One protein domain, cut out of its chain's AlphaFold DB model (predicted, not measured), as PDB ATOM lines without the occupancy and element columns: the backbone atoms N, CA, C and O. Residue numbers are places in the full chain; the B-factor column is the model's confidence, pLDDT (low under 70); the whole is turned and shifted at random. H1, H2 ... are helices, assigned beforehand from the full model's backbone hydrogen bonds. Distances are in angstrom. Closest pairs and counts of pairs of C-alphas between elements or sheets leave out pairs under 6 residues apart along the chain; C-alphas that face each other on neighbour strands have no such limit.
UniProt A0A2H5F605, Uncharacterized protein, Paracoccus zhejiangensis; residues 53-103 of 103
ATOM      1  N   SER A  53      -5.939 -26.411   9.893       92.31
ATOM      2  CA  SER A  53      -5.779 -26.900  11.265       92.31
ATOM      3  C   SER A  53      -4.494 -27.714  11.388       92.31
ATOM      4  O   SER A  53      -4.270 -28.636  10.601       92.31
ATOM      5  N   VAL A  54      -3.680 -27.402  12.392       91.62
ATOM      6  CA  VAL A  54      -2.422 -28.110  12.679       91.62
ATOM      7  C   VAL A  54      -2.575 -29.132  13.805       91.62
ATOM      8  O   VAL A  54      -1.728 -30.011  13.965       91.62
ATOM      9  N   THR A  55      -3.676 -29.062  14.560       90.00
ATOM     10  CA  THR A  55      -4.024 -30.024  15.613       90.00
ATOM     11  C   THR A  55      -5.395 -30.663  15.391       90.00
ATOM     12  O   THR A  55      -6.278 -30.101  14.733       90.00
ATOM     13  N   TRP A  56      -5.591 -31.850  15.976       90.44
ATOM     14  CA  TRP A  56      -6.900 -32.508  16.002       90.44
ATOM     15  C   TRP A  56      -7.936 -31.672  16.749       90.44
ATOM     16  O   TRP A  56      -9.062 -31.559  16.269       90.44
ATOM     17  N   MET A  57      -7.536 -31.019  17.843       90.62
ATOM     18  CA  MET A  57      -8.343 -30.030  18.556       90.62
ATOM     19  C   MET A  57      -8.910 -28.956  17.619       90.62
ATOM     20  O   MET A  57     -10.124 -28.774  17.527       90.62
ATOM     21  N   GLU A  58      -8.044 -28.259  16.879       89.75
ATOM     22  CA  GLU A  58      -8.459 -27.198  15.956       89.75
ATOM     23  C   GLU A  58      -9.387 -27.722  14.859       89.75
ATOM     24  O   GLU A  58     -10.384 -27.082  14.522       89.75
ATOM     25  N   ALA A  59      -9.081 -28.892  14.290       92.00
ATOM     26  CA  ALA A  59      -9.931 -29.521  13.284       92.00
ATOM     27  C   ALA A  59     -11.314 -29.887  13.852       92.00
ATOM     28  O   ALA A  59     -12.332 -29.627  13.208       92.00
ATOM     29  N   ALA A  60     -11.371 -30.432  15.070       92.69
ATOM     30  CA  ALA A  60     -12.610 -30.809  15.742       92.69
ATOM     31  C   ALA A  60     -13.479 -29.588  16.080       92.69
ATOM     32  O   ALA A  60     -14.695 -29.639  15.891       92.69
ATOM     33  N   VAL A  61     -12.873 -28.476  16.508       91.06
ATOM     34  CA  VAL A  61     -13.585 -27.211  16.765       91.06
ATOM     35  C   VAL A  61     -14.187 -26.648  15.474       91.06
ATOM     36  O   VAL A  61     -15.374 -26.314  15.451       91.06
ATOM     37  N   LYS A  62     -13.422 -26.610  14.373       92.38
ATOM     38  CA  LYS A  62     -13.937 -26.170  13.062       92.38
ATOM     39  C   LYS A  62     -15.051 -27.087  12.548       92.38
ATOM     40  O   LYS A  62     -16.076 -26.603  12.070       92.38
ATOM     41  N   ALA A  63     -14.907 -28.403  12.703       93.56
ATOM     42  CA  ALA A  63     -15.949 -29.363  12.341       93.56
ATOM     43  C   ALA A  63     -17.220 -29.178  13.185       93.56
ATOM     44  O   ALA A  63     -18.323 -29.154  12.640       93.56
ATOM     45  N   GLN A  64     -17.080 -28.994  14.504       93.94
ATOM     46  CA  GLN A  64     -18.200 -28.713  15.403       93.94
ATOM     47  C   GLN A  64     -18.960 -27.457  14.960       93.94
ATOM     48  O   GLN A  64     -20.192 -27.469  14.924       93.94
ATOM     49  N   TYR A  65     -18.234 -26.396  14.600       92.62
ATOM     50  CA  TYR A  65     -18.819 -25.168  14.074       92.62
ATOM     51  C   TYR A  65     -19.641 -25.422  12.798       92.62
ATOM     52  O   TYR A  65     -20.833 -25.109  12.761       92.62
ATOM     53  N   LEU A  66     -19.048 -26.068  11.788       93.31
ATOM     54  CA  LEU A  66     -19.721 -26.354  10.515       93.31
ATOM     55  C   LEU A  66     -20.964 -27.235  10.695       93.31
ATOM     56  O   LEU A  66     -22.004 -26.982  10.088       93.31
ATOM     57  N   ILE A  67     -20.882 -28.251  11.557       95.38
ATOM     58  CA  ILE A  67     -22.006 -29.150  11.842       95.38
ATOM     59  C   ILE A  67     -23.149 -28.392  12.530       95.38
ATOM     60  O   ILE A  67     -24.309 -28.609  12.178       95.38
ATOM     61  N   ARG A  68     -22.852 -27.484  13.474       94.50
ATOM     62  CA  ARG A  68     -23.876 -26.620  14.089       94.50
ATOM     63  C   ARG A  68     -24.528 -25.710  13.056       94.50
ATOM     64  O   ARG A  68     -25.751 -25.626  13.032       94.50
ATOM     65  N   ARG A  69     -23.741 -25.113  12.156       93.12
ATOM     66  CA  ARG A  69     -24.275 -24.259  11.089       93.12
ATOM     67  C   ARG A  69     -25.187 -25.031  10.136       93.12
ATOM     68  O   ARG A  69     -26.262 -24.553   9.792       93.12
ATOM     69  N   TYR A  70     -24.799 -26.252   9.766       93.81
ATOM     70  CA  TYR A  70     -25.655 -27.137   8.977       93.81
ATOM     71  C   TYR A  70     -26.951 -27.495   9.718       93.81
ATOM     72  O   TYR A  70     -28.011 -27.542   9.107       93.81
ATOM     73  N   ALA A  71     -26.895 -27.703  11.036       95.25
ATOM     74  CA  ALA A  71     -28.065 -28.054  11.840       95.25
ATOM     75  C   ALA A  71     -29.183 -26.996  11.821       95.25
ATOM     76  O   ALA A  71     -30.342 -27.342  12.057       95.25
ATOM     77  N   GLU A  72     -28.842 -25.735  11.544       92.50
ATOM     78  CA  GLU A  72     -29.778 -24.609  11.457       92.50
ATOM     79  C   GLU A  72     -30.522 -24.546  10.111       92.50
ATOM     80  O   GLU A  72     -31.558 -23.876  10.007       92.50
ATOM     81  N   THR A  73     -30.040 -25.243   9.075       93.50
ATOM     82  CA  THR A  73     -30.650 -25.186   7.741       93.50
ATOM     83  C   THR A  73     -31.936 -26.007   7.662       93.50
ATOM     84  O   THR A  73     -32.196 -26.905   8.467       93.50
ATOM     85  N   ALA A  74     -32.772 -25.713   6.664       93.50
ATOM     86  CA  ALA A  74     -34.029 -26.431   6.460       93.50
ATOM     87  C   ALA A  74     -33.800 -27.927   6.167       93.50
ATOM     88  O   ALA A  74     -34.550 -28.783   6.638       93.50
ATOM     89  N   GLU A  75     -32.724 -28.245   5.449       92.31
ATOM     90  CA  GLU A  75     -32.328 -29.594   5.050       92.31
ATOM     91  C   GLU A  75     -31.992 -30.480   6.249       92.31
ATOM     92  O   GLU A  75     -32.162 -31.701   6.169       92.31
ATOM     93  N   ALA A  76     -31.521 -29.888   7.348       93.56
ATOM     94  CA  ALA A  76     -31.146 -30.599   8.560       93.56
ATOM     95  C   ALA A  76     -32.305 -30.781   9.553       93.56
ATOM     96  O   ALA A  76     -32.116 -31.461  10.557       93.56
ATOM     97  N   ARG A  77     -33.499 -30.220   9.305       91.50
ATOM     98  CA  ARG A  77     -34.621 -30.228  10.272       91.50
ATOM     99  C   ARG A  77     -35.271 -31.591  10.506       91.50
ATOM    100  O   ARG A  77     -35.974 -31.754  11.498       91.50
ATOM    101  N   ASP A  78     -35.056 -32.560   9.620       96.12
ATOM    102  CA  ASP A  78     -35.550 -33.925   9.823       96.12
ATOM    103  C   ASP A  78     -35.018 -34.531  11.140       96.12
ATOM    104  O   ASP A  78     -33.843 -34.399  11.491       96.12
ATOM    105  N   ALA A  79     -35.893 -35.246  11.855       95.69
ATOM    106  CA  ALA A  79     -35.608 -35.770  13.188       95.69
ATOM    107  C   ALA A  79     -34.436 -36.764  13.210       95.69
ATOM    108  O   ALA A  79     -33.653 -36.791  14.166       95.69
ATOM    109  N   ARG A  80     -34.277 -37.578  12.156       96.62
ATOM    110  CA  ARG A  80     -33.155 -38.520  12.054       96.62
ATOM    111  C   ARG A  80     -31.841 -37.764  11.876       96.62
ATOM    112  O   ARG A  80     -30.870 -38.099  12.556       96.62
ATOM    113  N   LYS A  81     -31.800 -36.747  11.009       95.56
ATOM    114  CA  LYS A  81     -30.607 -35.905  10.812       95.56
ATOM    115  C   LYS A  81     -30.220 -35.161  12.084       95.56
ATOM    116  O   LYS A  81     -29.062 -35.245  12.486       95.56
ATOM    117  N   GLN A  82     -31.180 -34.541  12.770       96.75
ATOM    118  CA  GLN A  82     -30.933 -33.878  14.055       96.75
ATOM    119  C   GLN A  82     -30.328 -34.838  15.084       96.75
ATOM    120  O   GLN A  82     -29.337 -34.509  15.729       96.75
ATOM    121  N   LYS A  83     -30.843 -36.070  15.189       97.62
ATOM    122  CA  LYS A  83     -30.285 -37.070  16.112       97.62
ATOM    123  C   LYS A  83     -28.830 -37.433  15.789       97.62
ATOM    124  O   LYS A  83     -28.025 -37.581  16.707       97.62
ATOM    125  N   LEU A  84     -28.491 -37.581  14.506       97.50
ATOM    126  CA  LEU A  84     -27.116 -37.854  14.070       97.50
ATOM    127  C   LEU A  84     -26.185 -36.675  14.369       97.50
ATOM    128  O   LEU A  84     -25.104 -36.883  14.915       97.50
ATOM    129  N   ILE A  85     -26.636 -35.455  14.074       97.38
ATOM    130  CA  ILE A  85     -25.921 -34.207  14.362       97.38
ATOM    131  C   ILE A  85     -25.616 -34.099  15.857       97.38
ATOM    132  O   ILE A  85     -24.460 -33.930  16.230       97.38
ATOM    133  N   GLN A  86     -26.624 -34.259  16.719       97.38
ATOM    134  CA  GLN A  86     -26.447 -34.150  18.171       97.38
ATOM    135  C   GLN A  86     -25.450 -35.180  18.707       97.38
ATOM    136  O   GLN A  86     -24.597 -34.851  19.530       97.38
ATOM    137  N   ARG A  87     -25.508 -36.420  18.205       97.62
ATOM    138  CA  ARG A  87     -24.552 -37.459  18.594       97.62
ATOM    139  C   ARG A  87     -23.129 -37.107  18.165       97.62
ATOM    140  O   ARG A  87     -22.232 -37.154  18.998       97.62
ATOM    141  N   ALA A  88     -22.934 -36.701  16.912       96.75
ATOM    142  CA  ALA A  88     -21.621 -36.314  16.400       96.75
ATOM    143  C   ALA A  88     -21.034 -35.115  17.163       96.75
ATOM    144  O   ALA A  88     -19.869 -35.140  17.551       96.75
ATOM    145  N   LEU A  89     -21.847 -34.089  17.440       97.00
ATOM    146  CA  LEU A  89     -21.437 -32.927  18.230       97.00
ATOM    147  C   LEU A  89     -21.035 -33.313  19.657       97.00
ATOM    148  O   LEU A  89     -20.027 -32.816  20.158       97.00
ATOM    149  N   GLY A  90     -21.799 -34.205  20.294       96.88
ATOM    150  CA  GLY A  90     -21.481 -34.722  21.621       96.88
ATOM    151  C   GLY A  90     -20.196 -35.550  21.638       96.88
ATOM    152  O   GLY A  90     -19.420 -35.449  22.582       96.88
ATOM    153  N   ASP A  91     -19.951 -36.356  20.606       95.69
ATOM    154  CA  ASP A  91     -18.728 -37.158  20.484       95.69
ATOM    155  C   ASP A  91     -17.495 -36.258  20.292       95.69
ATOM    156  O   ASP A  91     -16.500 -36.430  20.997       95.69
ATOM    157  N   LEU A  92     -17.587 -35.240  19.427       94.38
ATOM    158  CA  LEU A  92     -16.530 -34.240  19.235       94.38
ATOM    159  C   LEU A  92     -16.239 -33.454  20.518       94.38
ATOM    160  O   LEU A  92     -15.075 -33.268  20.856       94.38
ATOM    161  N   ALA A  93     -17.274 -33.026  21.250       93.56
ATOM    162  CA  ALA A  93     -17.098 -32.301  22.509       93.56
ATOM    163  C   ALA A  93     -16.338 -33.136  23.551       93.56
ATOM    164  O   ALA A  93     -15.381 -32.651  24.146       93.56
ATOM    165  N   ARG A  94     -16.697 -34.419  23.709       92.25
ATOM    166  CA  ARG A  94     -15.992 -35.321  24.635       92.25
ATOM    167  C   ARG A  94     -14.534 -35.544  24.233       92.25
ATOM    168  O   ARG A  94     -13.674 -35.595  25.103       92.25
ATOM    169  N   LEU A  95     -14.253 -35.675  22.934       88.88
ATOM    170  CA  LEU A  95     -12.881 -35.843  22.445       88.88
ATOM    171  C   LEU A  95     -12.031 -34.597  22.709       88.88
ATOM    172  O   LEU A  95     -10.919 -34.726  23.216       88.88
ATOM    173  N   ILE A  96     -12.592 -33.414  22.450       89.06
ATOM    174  CA  ILE A  96     -11.978 -32.117  22.758       89.06
ATOM    175  C   ILE A  96     -11.641 -32.012  24.253       89.06
ATOM    176  O   ILE A  96     -10.530 -31.644  24.616       89.06
ATOM    177  N   GLU A  97     -12.567 -32.379  25.136       88.19
ATOM    178  CA  GLU A  97     -12.339 -32.337  26.588       88.19
ATOM    179  C   GLU A  97     -11.294 -33.355  27.065       88.19
ATOM    180  O   GLU A  97     -10.610 -33.117  28.060       88.19
ATOM    181  N   SER A  98     -11.169 -34.485  26.365       83.44
ATOM    182  CA  SER A  98     -10.256 -35.573  26.730       83.44
ATOM    183  C   SER A  98      -8.812 -35.380  26.259       83.44
ATOM    184  O   SER A  98      -7.924 -36.099  26.718       83.44
ATOM    185  N   GLU A  99      -8.559 -34.443  25.341       75.19
ATOM    186  CA  GLU A  99      -7.211 -34.190  24.843       75.19
ATOM    187  C   GLU A  99      -6.385 -33.493  25.941       75.19
ATOM    188  O   GLU A  99      -6.818 -32.473  26.490       75.19
ATOM    189  N   PRO A 100      -5.204 -34.024  26.319       64.12
ATOM    190  CA  PRO A 100      -4.407 -33.425  27.376       64.12
ATOM    191  C   PRO A 100      -4.004 -32.011  26.957       64.12
ATOM    192  O   PRO A 100      -3.291 -31.827  25.968       64.12
ATOM    193  N   LYS A 101      -4.435 -31.005  27.729       60.59
ATOM    194  CA  LYS A 101      -3.896 -29.648  27.610       60.59
ATOM    195  C   LYS A 101      -2.386 -29.756  27.790       60.59
ATOM    196  O   LYS A 101      -1.929 -30.127  28.871       60.59
ATOM    197  N   LYS A 102      -1.625 -29.498  26.719       58.31
ATOM    198  CA  LYS A 102      -0.168 -29.378  26.822       58.31
ATOM    199  C   LYS A 102       0.143 -28.369  27.945       58.31
ATOM    200  O   LYS A 102      -0.530 -27.336  27.976       58.31
ATOM    201  N   PRO A 103       1.063 -28.700  28.870       56.19
ATOM    202  CA  PRO A 103       1.459 -27.805  29.953       56.19
ATOM    203  C   PRO A 103       2.117 -26.527  29.425       56.19
ATOM    204  O   PRO A 103       2.726 -26.584  28.330       56.19
TER     205      PRO A 103
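Overview. This is residues 53 to 103 of the 103 residues of an uncharacterized protein of Paracoccus zhejiangensis (UniProt A0A2H5F605). Two long helices, H1 and H2, lie side by side as a helical hairpin, running opposite ways and joined at one end by a short link. At the other end a tail, residues 99 to 103, runs on past H2 and adds to the length. The printed part has 51 residues with two named helices, H1 then H2, and no named strand; the class is all helix. The whole is loose, with a radius of gyration of the C-alphas of 12.6 A, and spans 42 by 18 by 10 A, only just a rod.

Arrangement. H1, residues 56 to 71, and H2, residues 79 to 98, form a hairpin. They touch, and their closest C-alphas, those of Met 57 and Ile 96, are 5.9 A apart. They run opposite ways at a shallow tilt of 21 degrees. In H1 and H2 every O i to N i+4 pair is within hydrogen-bond range.

Along the chain. H1 begins at C-alpha 56, (-6.900, -32.508, 16.002), and measures 22.0 A from first to last C-alpha. H2 measures 28.7 A and ends at C-alpha 98, (-10.256, -35.573, 26.730).

Size, cuts and confidence. The two C-alphas farthest apart, those of Ala 74 and Pro 103, are 42.6 A apart. The printed part has no cut. Residues 100 to 103 are under pLDDT 70.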